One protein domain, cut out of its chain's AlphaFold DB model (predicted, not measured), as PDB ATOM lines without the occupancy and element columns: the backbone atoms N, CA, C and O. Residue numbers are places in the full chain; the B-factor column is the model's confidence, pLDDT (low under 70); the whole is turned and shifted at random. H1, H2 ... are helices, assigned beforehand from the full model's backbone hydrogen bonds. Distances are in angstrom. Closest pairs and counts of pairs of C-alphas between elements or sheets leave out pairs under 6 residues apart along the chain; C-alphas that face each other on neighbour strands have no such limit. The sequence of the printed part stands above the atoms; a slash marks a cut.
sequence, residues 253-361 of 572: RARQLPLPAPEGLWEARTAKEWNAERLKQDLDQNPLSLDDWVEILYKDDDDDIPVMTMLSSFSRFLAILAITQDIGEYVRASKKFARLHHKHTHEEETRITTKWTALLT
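AT A GLANCE: This is residues 253 to 361 of the 572 residues of an uncharacterized protein of Rhinocladiella mackenziei CBS 650.93 (UniProt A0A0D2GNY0). A long, nearly parallel-sided helical hairpin, H4 and H5, makes one end of a rod, with the short helix H3 set crosswise on the early part of H4, while a small separate pair, H1 and H2, makes the other end. H4 is the longest helix, and the loop of residues 299 to 312 joins H3 to it. The printed part has 109 residues with five named helices, in the order H1, H2, H3, H4, H5, and no named strand; its class is all helix, with 68 residues in the helices. The whole is loose, with a radius of gyration of the C-alphas of 18.8 A, and the C-alphas span 64 by 31 by 20 A.

HOW THE PARTS SIT: H1, residues 263 to 267, touches H2, residues 271 to 280; their closest C-alphas are those of Leu 265 and Trp 274, 5.5 A apart. H2 is apart from H3, residues 290 to 298. H3 touches H4, residues 313 to 340, and H4 touches H3 with residues 318 to 323 alone; the closest C-alphas of the two, those of Val 294 and Ala 319, are 6.2 A apart. Their lines stand at a steep tilt of 70.0 degrees, only just short of about perpendicular, and they run the same way. H1 is close to H4 but not clearly touching, with the closest C-alphas, of Glu 263 and Phe 314, 7.8 A apart. H4 and H5, residues 346 to 361, form a helical hairpin: they touch and run opposite ways at a shallow tilt of 4 degrees, and their closest C-alphas, of Ile 327 and Trp 356, are 6.8 A apart. H3 and H5 are close but not clearly touching, with the closest C-alphas, of Tyr 298 and Leu 359, 7.2 A apart. H2 is apart from both H4 and H5. In H1, H2, H3 and H5 every O i to N i+4 pair is within hydrogen-bond range; in H4 it is 23 of 24.

IN THESE COORDINATES: H1 begins at C-alpha 263, (152.044, 169.633, 57.445), and measures 6.1 A from first to last C-alpha. H2 measures 14.2 A and H3 12.5 A. H4 is 41.2 A long, from C-alpha 313 at (146.496, 164.908, 54.055). H5 is 22.5 A long and ends at C-alpha 361, (137.565, 152.383, 44.133).

THE WHOLE: The two C-alphas farthest apart, those of Lys 272 and His 342, are 64.5 A from each other. The printed part has no cut. The links H1 to H2 and H4 to H5 are tight, H2 to H3 is short, and H3 to H4, with 14 residues, is long. The mean pLDDT of the printed part is 83.0; the model's confidence is under 70 at residues 283 to 285 and 302 to 310.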
ATOM      1  N   ARG A 253     159.036 161.985  37.213       77.31
ATOM      2  CA  ARG A 253     160.198 162.304  38.053       77.31
ATOM      3  C   ARG A 253     159.818 162.734  39.472       77.31
ATOM      4  O   ARG A 253     160.564 162.454  40.399       77.31
ATOM      5  N   ALA A 254     158.699 163.437  39.642       77.25
ATOM      6  CA  ALA A 254     158.223 163.853  40.958       77.25
ATOM      7  C   ALA A 254     157.735 162.667  41.803       77.25
ATOM      8  O   ALA A 254     157.751 162.766  43.022       77.25
ATOM      9  N   ARG A 255     157.354 161.549  41.172       84.31
ATOM     10  CA  ARG A 255     156.916 160.332  41.872       84.31
ATOM     11  C   ARG A 255     158.048 159.573  42.560       84.31
ATOM     12  O   ARG A 255     157.850 158.992  43.617       84.31
ATOM     13  N   GLN A 256     159.246 159.666  41.993       87.25
ATOM     14  CA  GLN A 256     160.464 159.088  42.563       87.25
ATOM     15  C   GLN A 256     161.026 159.910  43.729       87.25
ATOM     16  O   GLN A 256     161.984 159.493  44.376       87.25
ATOM     17  N   LEU A 257     160.492 161.112  43.968       83.44
ATOM     18  CA  LEU A 257     160.897 161.914  45.112       83.44
ATOM     19  C   LEU A 257     160.214 161.383  46.380       83.44
ATOM     20  O   LEU A 257     159.084 160.889  46.304       83.44
ATOM     21  N   PRO A 258     160.873 161.521  47.545       85.56
ATOM     22  CA  PRO A 258     160.227 161.346  48.832       85.56
ATOM     23  C   PRO A 258     158.926 162.128  48.915       85.56
ATOM     24  O   PRO A 258     158.820 163.227  48.355       85.56
ATOM     25  N   LEU A 259     157.958 161.590  49.654       83.62
ATOM     26  CA  LEU A 259     156.767 162.361  49.968       83.62
ATOM     27  C   LEU A 259     157.134 163.693  50.647       83.62
ATOM     28  O   LEU A 259     158.137 163.777  51.367       83.62
ATOM     29  N   PRO A 260     156.330 164.747  50.434       82.50
ATOM     30  CA  PRO A 260     156.469 165.984  51.181       82.50
ATOM     31  C   PRO A 260     156.443 165.701  52.681       82.50
ATOM     32  O   PRO A 260     155.681 164.852  53.146       82.50
ATOM     33  N   ALA A 261     157.240 166.462  53.431       81.25
ATOM     34  CA  ALA A 261     157.164 166.453  54.884       81.25
ATOM     35  C   ALA A 261     155.704 166.678  55.346       81.25
ATOM     36  O   ALA A 261     154.985 167.428  54.678       81.25
ATOM     37  N   PRO A 262     155.259 166.066  56.454       80.88
ATOM     38  CA  PRO A 262     153.926 166.318  57.005       80.88
ATOM     39  C   PRO A 262     153.703 167.784  57.388       80.88
ATOM     40  O   PRO A 262     154.653 168.513  57.680       80.88
ATOM     41  N   GLU A 263     152.452 168.230  57.377       78.62
ATOM     42  CA  GLU A 263     152.044 169.633  57.445       78.62
ATOM     43  C   GLU A 263     152.491 170.270  58.760       78.62
ATOM     44  O   GLU A 263     152.950 171.410  58.740       78.62
ATOM     45  N   GLY A 264     152.526 169.516  59.861       80.44
ATOM     46  CA  GLY A 264     153.087 169.954  61.139       80.44
ATOM     47  C   GLY A 264     154.522 170.490  61.037       80.44
ATOM     48  O   GLY A 264     154.871 171.451  61.725       80.44
ATOM     49  N   LEU A 265     155.352 169.950  60.133       82.56
ATOM     50  CA  LEU A 265     156.692 170.494  59.877       82.56
ATOM     51  C   LEU A 265     156.659 171.813  59.104       82.56
ATOM     52  O   LEU A 265     157.514 172.668  59.328       82.56
ATOM     53  N   TRP A 266     155.696 171.990  58.203       81.56
ATOM     54  CA  TRP A 266     155.511 173.240  57.459       81.56
ATOM     55  C   TRP A 266     154.868 174.334  58.316       81.56
ATOM     56  O   TRP A 266     155.097 175.519  58.075       81.56
ATOM     57  N   GLU A 267     154.080 173.945  59.317       80.50
ATOM     58  CA  GLU A 267     153.423 174.845  60.267       80.50
ATOM     59  C   GLU A 267     154.337 175.276  61.425       80.50
ATOM     60  O   GLU A 267     154.052 176.281  62.087       80.50
ATOM     61  N   ALA A 268     155.446 174.563  61.654       86.19
ATOM     62  CA  ALA A 268     156.424 174.892  62.682       86.19
ATOM     63  C   ALA A 268     156.977 176.315  62.492       86.19
ATOM     64  O   ALA A 268     157.618 176.644  61.492       86.19
ATOM     65  N   ARG A 269     156.765 177.180  63.489       91.62
ATOM     66  CA  ARG A 269     157.170 178.596  63.446       91.62
ATOM     67  C   ARG A 269     158.596 178.806  63.921       91.62
ATOM     68  O   ARG A 269     159.185 179.858  63.678       91.62
ATOM     69  N   THR A 270     159.146 177.825  64.630       92.75
ATOM     70  CA  THR A 270     160.493 177.883  65.191       92.75
ATOM     71  C   THR A 270     161.285 176.621  64.866       92.75
ATOM     72  O   THR A 270     160.732 175.535  64.720       92.75
ATOM     73  N   ALA A 271     162.615 176.736  64.829       87.31
ATOM     74  CA  ALA A 271     163.496 175.581  64.634       87.31
ATOM     75  C   ALA A 271     163.339 174.517  65.741       87.31
ATOM     76  O   ALA A 271     163.558 173.332  65.502       87.31
ATOM     77  N   LYS A 272     162.952 174.927  66.958       91.69
ATOM     78  CA  LYS A 272     162.674 174.009  68.070       91.69
ATOM     79  C   LYS A 272     161.397 173.206  67.825       91.69
ATOM     80  O   LYS A 272     161.415 171.998  68.025       91.69
ATOM     81  N   GLU A 273     160.324 173.864  67.382       89.38
ATOM     82  CA  GLU A 273     159.077 173.198  66.978       89.38
ATOM     83  C   GLU A 273     159.322 172.245  65.812       89.38
ATOM     84  O   GLU A 273     158.908 171.095  65.877       89.38
ATOM     85  N   TRP A 274     160.084 172.683  64.807       89.69
ATOM     86  CA  TRP A 274     160.424 171.859  63.650       89.69
ATOM     87  C   TRP A 274     161.193 170.597  64.057       89.69
ATOM     88  O   TRP A 274     160.833 169.495  63.663       89.69
ATOM     89  N   ASN A 275     162.216 170.725  64.910       85.69
ATOM     90  CA  ASN A 275     162.970 169.570  65.403       85.69
ATOM     91  C   ASN A 275     162.126 168.645  66.286       85.69
ATOM     92  O   ASN A 275     162.286 167.431  66.206       85.69
ATOM     93  N   ALA A 276     161.241 169.200  67.120       88.88
ATOM     94  CA  ALA A 276     160.335 168.405  67.937       88.88
ATOM     95  C   ALA A 276     159.358 167.607  67.063       88.88
ATOM     96  O   ALA A 276     159.163 166.423  67.306       88.88
ATOM     97  N   GLU A 277     158.790 168.231  66.032       84.75
ATOM     98  CA  GLU A 277     157.875 167.569  65.104       84.75
ATOM     99  C   GLU A 277     158.596 166.522  64.248       84.75
ATOM    100  O   GLU A 277     158.101 165.411  64.080       84.75
ATOM    101  N   ARG A 278     159.829 166.817  63.817       84.06
ATOM    102  CA  ARG A 278     160.674 165.864  63.089       84.06
ATOM    103  C   ARG A 278     160.955 164.605  63.907       84.06
ATOM    104  O   ARG A 278     160.866 163.505  63.376       84.06
ATOM    105  N   LEU A 279     161.278 164.774  65.192       85.38
ATOM    106  CA  LEU A 279     161.556 163.670  66.116       85.38
ATOM    107  C   LEU A 279     160.307 162.835  66.428       85.38
ATOM    108  O   LEU A 279     160.423 161.626  66.597       85.38
ATOM    109  N   LYS A 280     159.112 163.443  66.486       83.44
ATOM    110  CA  LYS A 280     157.854 162.697  66.682       83.44
ATOM    111  C   LYS A 280     157.546 161.743  65.531       83.44
ATOM    112  O   LYS A 280     156.911 160.720  65.753       83.44
ATOM    113  N   GLN A 281     157.944 162.113  64.318       74.25
ATOM    114  CA  GLN A 281     157.580 161.402  63.094       74.25
ATOM    115  C   GLN A 281     158.615 160.350  62.670       74.25
ATOM    116  O   GLN A 281     158.450 159.751  61.614       74.25
ATOM    117  N   ASP A 282     159.667 160.137  63.471       76.75
ATOM    118  CA  ASP A 282     160.777 159.213  63.181       76.75
ATOM    119  C   ASP A 282     161.345 159.372  61.753       76.75
ATOM    120  O   ASP A 282     161.717 158.417  61.073       76.75
ATOM    121  N   LEU A 283     161.411 160.622  61.275       68.56
ATOM    122  CA  LEU A 283     161.818 160.966  59.905       68.56
ATOM    123  C   LEU A 283     163.304 160.717  59.601       68.56
ATOM    124  O   LEU A 283     163.777 161.079  58.524       68.56
ATOM    125  N   ASP A 284     164.055 160.137  60.537       62.12
ATOM    126  CA  ASP A 284     165.446 159.745  60.315       62.12
ATOM    127  C   ASP A 284     165.549 158.439  59.488       62.12
ATOM    128  O   ASP A 284     166.631 158.099  59.005       62.12
ATOM    129  N   GLN A 285     164.430 157.741  59.241       69.19
ATOM    130  CA  GLN A 285     164.355 156.626  58.292       69.19
ATOM    131  C   GLN A 285     164.093 157.128  56.863       69.19
ATOM    132  O   GLN A 285     163.319 158.061  56.666       69.19
ATOM    133  N   ASN A 286     164.726 156.507  55.855       76.31
ATOM    134  CA  ASN A 286     164.543 156.846  54.436       76.31
ATOM    135  C   ASN A 286     163.043 156.883  54.075       76.31
ATOM    136  O   ASN A 286     162.427 155.817  53.993       76.31
ATOM    137  N   PRO A 287     162.445 158.068  53.849       81.06
ATOM    138  CA  PRO A 287     161.018 158.167  53.579       81.06
ATOM    139  C   PRO A 287     160.685 157.473  52.259       81.06
ATOM    140  O   PRO A 287     161.367 157.677  51.252       81.06
ATOM    141  N   LEU A 288     159.611 156.683  52.271       86.88
ATOM    142  CA  LEU A 288     159.063 156.061  51.069       86.88
ATOM    143  C   LEU A 288     158.766 157.131  50.007       86.88
ATOM    144  O   LEU A 288     158.243 158.214  50.305       86.88
ATOM    145  N   SER A 289     159.103 156.820  48.758       90.88
ATOM    146  CA  SER A 289     158.740 157.652  47.616       90.88
ATOM    147  C   SER A 289     157.242 157.549  47.328       90.88
ATOM    148  O   SER A 289     156.551 156.641  47.796       90.88
ATOM    149  N   LEU A 290     156.715 158.483  46.537       90.00
ATOM    150  CA  LEU A 290     155.318 158.414  46.106       90.00
ATOM    151  C   LEU A 290     155.039 157.143  45.281       90.00
ATOM    152  O   LEU A 290     153.947 156.593  45.392       90.00
ATOM    153  N   ASP A 291     156.008 156.656  44.499       91.50
ATOM    154  CA  ASP A 291     155.878 155.387  43.771       91.50
ATOM    155  C   ASP A 291     155.774 154.180  44.708       91.50
ATOM    156  O   ASP A 291     154.896 153.344  44.500       91.50
ATOM    157  N   ASP A 292     156.579 154.130  45.773       91.00
ATOM    158  CA  ASP A 292     156.506 153.043  46.759       91.00
ATOM    159  C   ASP A 292     155.113 152.991  47.408       91.00
ATOM    160  O   ASP A 292     154.519 151.925  47.566       91.00
ATOM    161  N   TRP A 293     154.539 154.156  47.720       88.69
ATOM    162  CA  TRP A 293     153.185 154.256  48.272       88.69
ATOM    163  C   TRP A 293     152.095 153.819  47.301       88.69
ATOM    164  O   TRP A 293     151.143 153.145  47.698       88.69
ATOM    165  N   VAL A 294     152.211 154.210  46.033       91.25
ATOM    166  CA  VAL A 294     151.273 153.771  44.996       91.25
ATOM    167  C   VAL A 294     151.371 152.256  44.800       91.25
ATOM    168  O   VAL A 294     150.340 151.598  44.679       91.25
ATOM    169  N   GLU A 295     152.577 151.685  44.841       92.19
ATOM    170  CA  GLU A 295     152.779 150.238  44.760       92.19
ATOM    171  C   GLU A 295     152.131 149.505  45.943       92.19
ATOM    172  O   GLU A 295     151.447 148.502  45.735       92.19
ATOM    173  N   ILE A 296     152.280 150.026  47.166       89.69
ATOM    174  CA  ILE A 296     151.607 149.491  48.360       89.69
ATOM    175  C   ILE A 296     150.084 149.505  48.172       89.69
ATOM    176  O   ILE A 296     149.434 148.496  48.421       89.69
ATOM    177  N   LEU A 297     149.510 150.603  47.666       89.94
ATOM    178  CA  LEU A 297     148.066 150.710  47.399       89.94
ATOM    179  C   LEU A 297     147.572 149.732  46.316       89.94
ATOM    180  O   LEU A 297     146.399 149.339  46.306       89.94
ATOM    181  N   TYR A 298     148.445 149.339  45.389       92.25
ATOM    182  CA  TYR A 298     148.108 148.390  44.330       92.25
ATOM    183  C   TYR A 298     148.127 146.930  44.767       92.25
ATOM    184  O   TYR A 298     147.397 146.132  44.167       92.25
ATOM    185  N   LYS A 299     148.900 146.577  45.796       90.50
ATOM    186  CA  LYS A 299     148.917 145.217  46.346       90.50
ATOM    187  C   LYS A 299     147.535 144.878  46.924       90.50
ATOM    188  O   LYS A 299     146.848 145.740  47.461       90.50
ATOM    189  N   ASP A 300     147.089 143.651  46.667       72.56
ATOM    190  CA  ASP A 300     145.732 143.151  46.966       72.56
ATOM    191  C   ASP A 300     145.675 142.421  48.319       72.56
ATOM    192  O   ASP A 300     144.702 141.739  48.620       72.56
ATOM    193  N   ASP A 301     146.745 142.522  49.108       75.56
ATOM    194  CA  ASP A 301     146.888 141.792  50.362       75.56
ATOM    195  C   ASP A 301     146.151 142.555  51.473       75.56
ATOM    196  O   ASP A 301     146.696 143.463  52.103       75.56
ATOM    197  N   ASP A 302     144.879 142.192  51.674       66.56
ATOM    198  CA  ASP A 302     143.984 142.755  52.699       66.56
ATOM    199  C   ASP A 302     144.513 142.565  54.137       66.56
ATOM    200  O   ASP A 302     144.134 143.316  55.037       66.56
ATOM    201  N   ASP A 303     145.402 141.593  54.362       66.94
ATOM    202  CA  ASP A 303     145.808 141.176  55.708       66.94
ATOM    203  C   ASP A 303     147.003 141.961  56.285       66.94
ATOM    204  O   ASP A 303     147.178 141.982  57.501       66.94
ATOM    205  N   ASP A 304     147.778 142.675  55.459       63.94
ATOM    206  CA  ASP A 304     149.021 143.331  55.887       63.94
ATOM    207  C   ASP A 304     149.208 144.706  55.223       63.94
ATOM    208  O   ASP A 304     150.262 144.974  54.656       63.94
ATOM    209  N   ILE A 305     148.223 145.616  55.270       65.75
ATOM    210  CA  ILE A 305     148.486 147.039  54.966       65.75
ATOM    211  C   ILE A 305     149.107 147.662  56.227       65.75
ATOM    212  O   ILE A 305     148.377 148.144  57.104       65.75
ATOM    213  N   PRO A 306     150.444 147.663  56.395       57.53
ATOM    214  CA  PRO A 306     151.054 148.016  57.655       57.53
ATOM    215  C   PRO A 306     151.006 149.539  57.743       57.53
ATOM    216  O   PRO A 306     151.603 150.245  56.934       57.53
ATOM    217  N   VAL A 307     150.284 150.055  58.739       57.75
ATOM    218  CA  VAL A 307     150.504 151.409  59.270       57.75
ATOM    219  C   VAL A 307     150.398 152.511  58.192       57.75
ATOM    220  O   VAL A 307     151.209 153.430  58.112       57.75
ATOM    221  N   MET A 308     149.317 152.500  57.400       61.59
ATOM    222  CA  MET A 308     148.904 153.676  56.603       61.59
ATOM    223  C   MET A 308     148.607 154.921  57.464       61.59
ATOM    224  O   MET A 308     148.414 156.016  56.932       61.59
ATOM    225  N   THR A 309     148.600 154.788  58.794       61.16
ATOM    226  CA  THR A 309     148.355 155.871  59.757       61.16
ATOM    227  C   THR A 309     149.266 157.085  59.551       61.16
ATOM    228  O   THR A 309     148.871 158.181  59.928       61.16
ATOM    229  N   MET A 310     150.426 156.945  58.902       68.62
ATOM    230  CA  MET A 310     151.403 158.030  58.746       68.62
ATOM    231  C   MET A 310     151.201 158.944  57.527       68.62
ATOM    232  O   MET A 310     151.919 159.934  57.390       68.62
ATOM    233  N   LEU A 311     150.257 158.663  56.619       82.12
ATOM    234  CA  LEU A 311     150.083 159.536  55.454       82.12
ATOM    235  C   LEU A 311     149.418 160.858  55.840       82.12
ATOM    236  O   LEU A 311     148.243 160.881  56.232       82.12
ATOM    237  N   SER A 312     150.135 161.957  55.615       85.44
ATOM    238  CA  SER A 312     149.573 163.302  55.664       85.44
ATOM    239  C   SER A 312     148.427 163.508  54.675       85.44
ATOM    240  O   SER A 312     148.306 162.808  53.662       85.44
ATOM    241  N   SER A 313     147.597 164.518  54.939       86.06
ATOM    242  CA  SER A 313     146.496 164.908  54.055       86.06
ATOM    243  C   SER A 313     146.998 165.236  52.639       86.06
ATOM    244  O   SER A 313     146.410 164.789  51.648       86.06
ATOM    245  N   PHE A 314     148.115 165.961  52.524       85.81
ATOM    246  CA  PHE A 314     148.745 166.282  51.245       85.81
ATOM    247  C   PHE A 314     149.326 165.062  50.537       85.81
ATOM    248  O   PHE A 314     149.096 164.891  49.337       85.81
ATOM    249  N   SER A 315     149.984 164.156  51.260       87.19
ATOM    250  CA  SER A 315     150.523 162.930  50.662       87.19
ATOM    251  C   SER A 315     149.437 162.025  50.087       87.19
ATOM    252  O   SER A 315     149.605 161.486  48.997       87.19
ATOM    253  N   ARG A 316     148.278 161.916  50.747       88.88
ATOM    254  CA  ARG A 316     147.122 161.173  50.205       88.88
ATOM    255  C   ARG A 316     146.593 161.785  48.926       88.88
ATOM    256  O   ARG A 316     146.228 161.068  47.997       88.88
ATOM    257  N   PHE A 317     146.547 163.114  48.879       88.62
ATOM    258  CA  PHE A 317     146.159 163.818  47.670       88.62
ATOM    259  C   PHE A 317     147.158 163.559  46.531       88.62
ATOM    260  O   PHE A 317     146.747 163.283  45.410       88.62
ATOM    261  N   LEU A 318     148.464 163.555  46.804       89.25
ATOM    262  CA  LEU A 318     149.461 163.179  45.797       89.25
ATOM    263  C   LEU A 318     149.333 161.712  45.364       89.25
ATOM    264  O   LEU A 318     149.430 161.432  44.169       89.25
ATOM    265  N   ALA A 319     149.055 160.796  46.296       91.25
ATOM    266  CA  ALA A 319     148.841 159.377  46.014       91.25
ATOM    267  C   ALA A 319     147.660 159.160  45.066       91.25
ATOM    268  O   ALA A 319     147.823 158.510  44.033       91.25
ATOM    269  N   ILE A 320     146.494 159.761  45.337       91.75
ATOM    270  CA  ILE A 320     145.356 159.635  44.416       91.75
ATOM    271  C   ILE A 320     145.667 160.271  43.057       91.75
ATOM    272  O   ILE A 320     145.303 159.712  42.030       91.75
ATOM    273  N   LEU A 321     146.390 161.393  42.997       89.50
ATOM    274  CA  LEU A 321     146.782 161.985  41.714       89.50
ATOM    275  C   LEU A 321     147.710 161.067  40.910       89.50
ATOM    276  O   LEU A 321     147.518 160.915  39.705       89.50
ATOM    277  N   ALA A 322     148.673 160.417  41.561       89.62
ATOM    278  CA  ALA A 322     149.552 159.451  40.912       89.62
ATOM    279  C   ALA A 322     148.779 158.213  40.422       89.62
ATOM    280  O   ALA A 322     148.927 157.818  39.266       89.62
ATOM    281  N   ILE A 323     147.873 157.671  41.245       91.25
ATOM    282  CA  ILE A 323     147.002 156.544  40.869       91.25
ATOM    283  C   ILE A 323     146.117 156.906  39.674       91.25
ATOM    284  O   ILE A 323     146.011 156.164  38.697       91.25
ATOM    285  N   THR A 324     145.471 158.070  39.727       87.94
ATOM    286  CA  THR A 324     144.592 158.526  38.645       87.94
ATOM    287  C   THR A 324     145.351 158.743  37.338       87.94
ATOM    288  O   THR A 324     144.816 158.452  36.263       87.94
ATOM    289  N   GLN A 325     146.604 159.191  37.414       87.69
ATOM    290  CA  GLN A 325     147.489 159.284  36.264       87.69
ATOM    291  C   GLN A 325     147.846 157.904  35.702       87.69
ATOM    292  O   GLN A 325     147.685 157.712  34.498       87.69
ATOM    293  N   ASP A 326     148.286 156.956  36.536       89.19
ATOM    294  CA  ASP A 326     148.631 155.591  36.105       89.19
ATOM    295  C   ASP A 326     147.479 154.932  35.366       89.19
ATOM    296  O   ASP A 326     147.641 154.406  34.265       89.19
ATOM    297  N   ILE A 327     146.285 155.019  35.948       88.06
ATOM    298  CA  ILE A 327     145.073 154.459  35.364       88.06
ATOM    299  C   ILE A 327     144.758 155.148  34.040       88.06
ATOM    300  O   ILE A 327     144.478 154.481  33.042       88.06
ATOM    301  N   GLY A 328     144.828 156.480  33.999       84.38
ATOM    302  CA  GLY A 328     144.590 157.244  32.778       84.38
ATOM    303  C   GLY A 328     145.576 156.895  31.659       84.38
ATOM    304  O   GLY A 328     145.177 156.743  30.502       84.38
ATOM    305  N   GLU A 329     146.861 156.743  31.981       86.06
ATOM    306  CA  GLU A 329     147.906 156.343  31.037       86.06
ATOM    307  C   GLU A 329     147.730 154.898  30.570       86.06
ATOM    308  O   GLU A 329     147.770 154.647  29.362       86.06
ATOM    309  N   TYR A 330     147.447 153.972  31.487       87.12
ATOM    310  CA  TYR A 330     147.217 152.569  31.171       87.12
ATOM    311  C   TYR A 330     145.989 152.386  30.277       87.12
ATOM    312  O   TYR A 330     146.086 151.751  29.229       87.12
ATOM    313  N   VAL A 331     144.841 152.969  30.637       82.00
ATOM    314  CA  VAL A 331     143.606 152.874  29.840       82.00
ATOM    315  C   VAL A 331     143.834 153.459  28.445       82.00
ATOM    316  O   VAL A 331     143.441 152.860  27.442       82.00
ATOM    317  N   ARG A 332     144.538 154.594  28.343       82.25
ATOM    318  CA  ARG A 332     144.884 155.208  27.053       82.25
ATOM    319  C   ARG A 332     145.810 154.316  26.223       82.25
ATOM    320  O   ARG A 332     145.604 154.189  25.014       82.25
ATOM    321  N   ALA A 333     146.815 153.706  26.848       84.00
ATOM    322  CA  ALA A 333     147.726 152.777  26.191       84.00
ATOM    323  C   ALA A 333     146.985 151.520  25.717       84.00
ATOM    324  O   ALA A 333     147.090 151.167  24.544       84.00
ATOM    325  N   SER A 334     146.169 150.909  26.577       81.88
ATOM    326  CA  SER A 334     145.343 149.736  26.272       81.88
ATOM    327  C   SER A 334     144.420 149.994  25.077       81.88
ATOM    328  O   SER A 334     144.498 149.271  24.084       81.88
ATOM    329  N   LYS A 335     143.672 151.108  25.073       81.06
ATOM    330  CA  LYS A 335     142.826 151.519  23.933       81.06
ATOM    331  C   LYS A 335     143.629 151.714  22.641       81.06
ATOM    332  O   LYS A 335     143.151 151.413  21.548       81.06
ATOM    333  N   LYS A 336     144.865 152.220  22.733       82.81
ATOM    334  CA  LYS A 336     145.756 152.379  21.571       82.81
ATOM    335  C   LYS A 336     146.250 151.028  21.042       82.81
ATOM    336  O   LYS A 336     146.276 150.848  19.826       82.81
ATOM    337  N   PHE A 337     146.613 150.093  21.920       80.62
ATOM    338  CA  PHE A 337     147.059 148.748  21.544       80.62
ATOM    339  C   PHE A 337     145.921 147.880  20.998       80.62
ATOM    340  O   PHE A 337     146.123 147.196  19.994       80.62
ATOM    341  N   ALA A 338     144.718 147.979  21.565       80.44
ATOM    342  CA  ALA A 338     143.528 147.291  21.068       80.44
ATOM    343  C   ALA A 338     143.236 147.632  19.596       80.44
ATOM    344  O   ALA A 338     142.895 146.759  18.807       80.44
ATOM    345  N   ARG A 339     143.481 148.880  19.173       78.94
ATOM    346  CA  ARG A 339     143.340 149.290  17.762       78.94
ATOM    347  C   ARG A 339     144.400 148.701  16.830       78.94
ATOM    348  O   ARG A 339     144.164 148.626  15.628       78.94
ATOM    349  N   LEU A 340     145.574 148.341  17.353       80.12
ATOM    350  CA  LEU A 340     146.661 147.745  16.568       80.12
ATOM    351  C   LEU A 340     146.471 146.237  16.400       80.12
ATOM    352  O   LEU A 340     146.793 145.688  15.347       80.12
ATOM    353  N   HIS A 341     145.925 145.571  17.415       77.44
ATOM    354  CA  HIS A 341     145.612 144.154  17.356       77.44
ATOM    355  C   HIS A 341     144.162 143.961  16.910       77.44
ATOM    356  O   HIS A 341     143.249 144.025  17.719       77.44
ATOM    357  N   HIS A 342     143.947 143.611  15.636       71.00
ATOM    358  CA  HIS A 342     142.626 143.267  15.070       71.00
ATOM    359  C   HIS A 342     141.872 142.114  15.778       71.00
ATOM    360  O   HIS A 342     140.818 141.701  15.307       71.00
ATOM    361  N   LYS A 343     142.412 141.566  16.872       75.56
ATOM    362  CA  LYS A 343     141.831 140.487  17.675       75.56
ATOM    363  C   LYS A 343     141.389 140.915  19.075       75.56
ATOM    364  O   LYS A 343     140.898 140.062  19.803       75.56
ATOM    365  N   HIS A 344     141.577 142.173  19.473       74.00
ATOM    366  CA  HIS A 344     141.122 142.600  20.793       74.00
ATOM    367  C   HIS A 344     139.590 142.586  20.822       74.00
ATOM    368  O   HIS A 344     138.946 143.332  20.084       74.00
ATOM    369  N   THR A 345     139.011 141.693  21.623       82.00
ATOM    370  CA  THR A 345     137.560 141.608  21.783       82.00
ATOM    371  C   THR A 345     137.085 142.714  22.722       82.00
ATOM    372  O   THR A 345     137.789 143.119  23.650       82.00
ATOM    373  N   HIS A 346     135.865 143.193  22.487       82.94
ATOM    374  CA  HIS A 346     135.177 144.157  23.348       82.94
ATOM    375  C   HIS A 346     135.117 143.700  24.822       82.94
ATOM    376  O   HIS A 346     135.240 144.497  25.755       82.94
ATOM    377  N   GLU A 347     134.991 142.390  25.037       85.88
ATOM    378  CA  GLU A 347     135.005 141.761  26.360       85.88
ATOM    379  C   GLU A 347     136.306 142.029  27.123       85.88
ATOM    380  O   GLU A 347     136.283 142.278  28.328       85.88
ATOM    381  N   GLU A 348     137.453 142.028  26.439       87.56
ATOM    382  CA  GLU A 348     138.736 142.248  27.098       87.56
ATOM    383  C   GLU A 348     138.919 143.709  27.528       87.56
ATOM    384  O   GLU A 348     139.400 143.963  28.634       87.56
ATOM    385  N   GLU A 349     138.472 144.667  26.710       85.44
ATOM    386  CA  GLU A 349     138.453 146.088  27.085       85.44
ATOM    387  C   GLU A 349     137.534 146.331  28.293       85.44
ATOM    388  O   GLU A 349     137.908 147.035  29.238       85.44
ATOM    389  N   THR A 350     136.370 145.679  28.308       85.56
ATOM    390  CA  THR A 350     135.413 145.737  29.423       85.56
ATOM    391  C   THR A 350     136.015 145.145  30.699       85.56
ATOM    392  O   THR A 350     135.944 145.755  31.770       85.56
ATOM    393  N   ARG A 351     136.691 143.991  30.598       88.19
ATOM    394  CA  ARG A 351     137.383 143.337  31.719       88.19
ATOM    395  C   ARG A 351     138.490 144.217  32.295       88.19
ATOM    396  O   ARG A 351     138.581 144.367  33.513       88.19
ATOM    397  N   ILE A 352     139.312 144.817  31.434       88.00
ATOM    398  CA  ILE A 352     140.384 145.735  31.839       88.00
ATOM    399  C   ILE A 352     139.790 146.942  32.569       88.00
ATOM    400  O   ILE A 352     140.203 147.247  33.687       88.00
ATOM    401  N   THR A 353     138.793 147.597  31.976       86.62
ATOM    402  CA  THR A 353     138.141 148.777  32.563       86.62
ATOM    403  C   THR A 353     137.513 148.451  33.917       86.62
ATOM    404  O   THR A 353     137.666 149.217  34.870       86.62
ATOM    405  N   THR A 354     136.878 147.283  34.038       87.75
ATOM    406  CA  THR A 354     136.287 146.797  35.293       87.75
ATOM    407  C   THR A 354     137.343 146.569  36.371       87.75
ATOM    408  O   THR A 354     137.157 147.019  37.501       87.75
ATOM    409  N   LYS A 355     138.472 145.932  36.027       90.00
ATOM    410  CA  LYS A 355     139.583 145.694  36.960       90.00
ATOM    411  C   LYS A 355     140.150 147.006  37.506       90.00
ATOM    412  O   LYS A 355     140.301 147.154  38.714       90.00
ATOM    413  N   TRP A 356     140.419 147.977  36.633       90.69
ATOM    414  CA  TRP A 356     140.944 149.279  37.055       90.69
ATOM    415  C   TRP A 356     139.929 150.109  37.835       90.69
ATOM    416  O   TRP A 356     140.307 150.825  38.753       90.69
ATOM    417  N   THR A 357     138.642 149.981  37.513       89.69
ATOM    418  CA  THR A 357     137.561 150.612  38.280       89.69
ATOM    419  C   THR A 357     137.513 150.074  39.710       89.69
ATOM    420  O   THR A 357     137.381 150.851  40.658       89.69
ATOM    421  N   ALA A 358     137.638 148.753  39.874       89.94
ATOM    422  CA  ALA A 358     137.686 148.115  41.185       89.94
ATOM    423  C   ALA A 358     138.919 148.574  41.977       89.94
ATOM    424  O   ALA A 358     138.772 149.031  43.108       89.94
ATOM    425  N   LEU A 359     140.100 148.562  41.346       90.75
ATOM    426  CA  LEU A 359     141.338 149.036  41.965       90.75
ATOM    427  C   LEU A 359     141.235 150.499  42.416       90.75
ATOM    428  O   LEU A 359     141.539 150.816  43.559       90.75
ATOM    429  N   LEU A 360     140.768 151.390  41.540       91.75
ATOM    430  CA  LEU A 360     140.622 152.810  41.851       91.75
ATOM    431  C   LEU A 360     139.659 153.048  43.016       91.75
ATOM    432  O   LEU A 360     139.921 153.899  43.863       91.75
ATOM    433  N   THR A 361     138.553 152.303  43.050       92.12
ATOM    434  CA  THR A 361     137.565 152.383  44.133       92.12
ATOM    435  C   THR A 361     138.176 151.921  45.451       92.12
ATOM    436  O   THR A 361     138.096 152.652  46.430       92.12
TER     437      THR A 361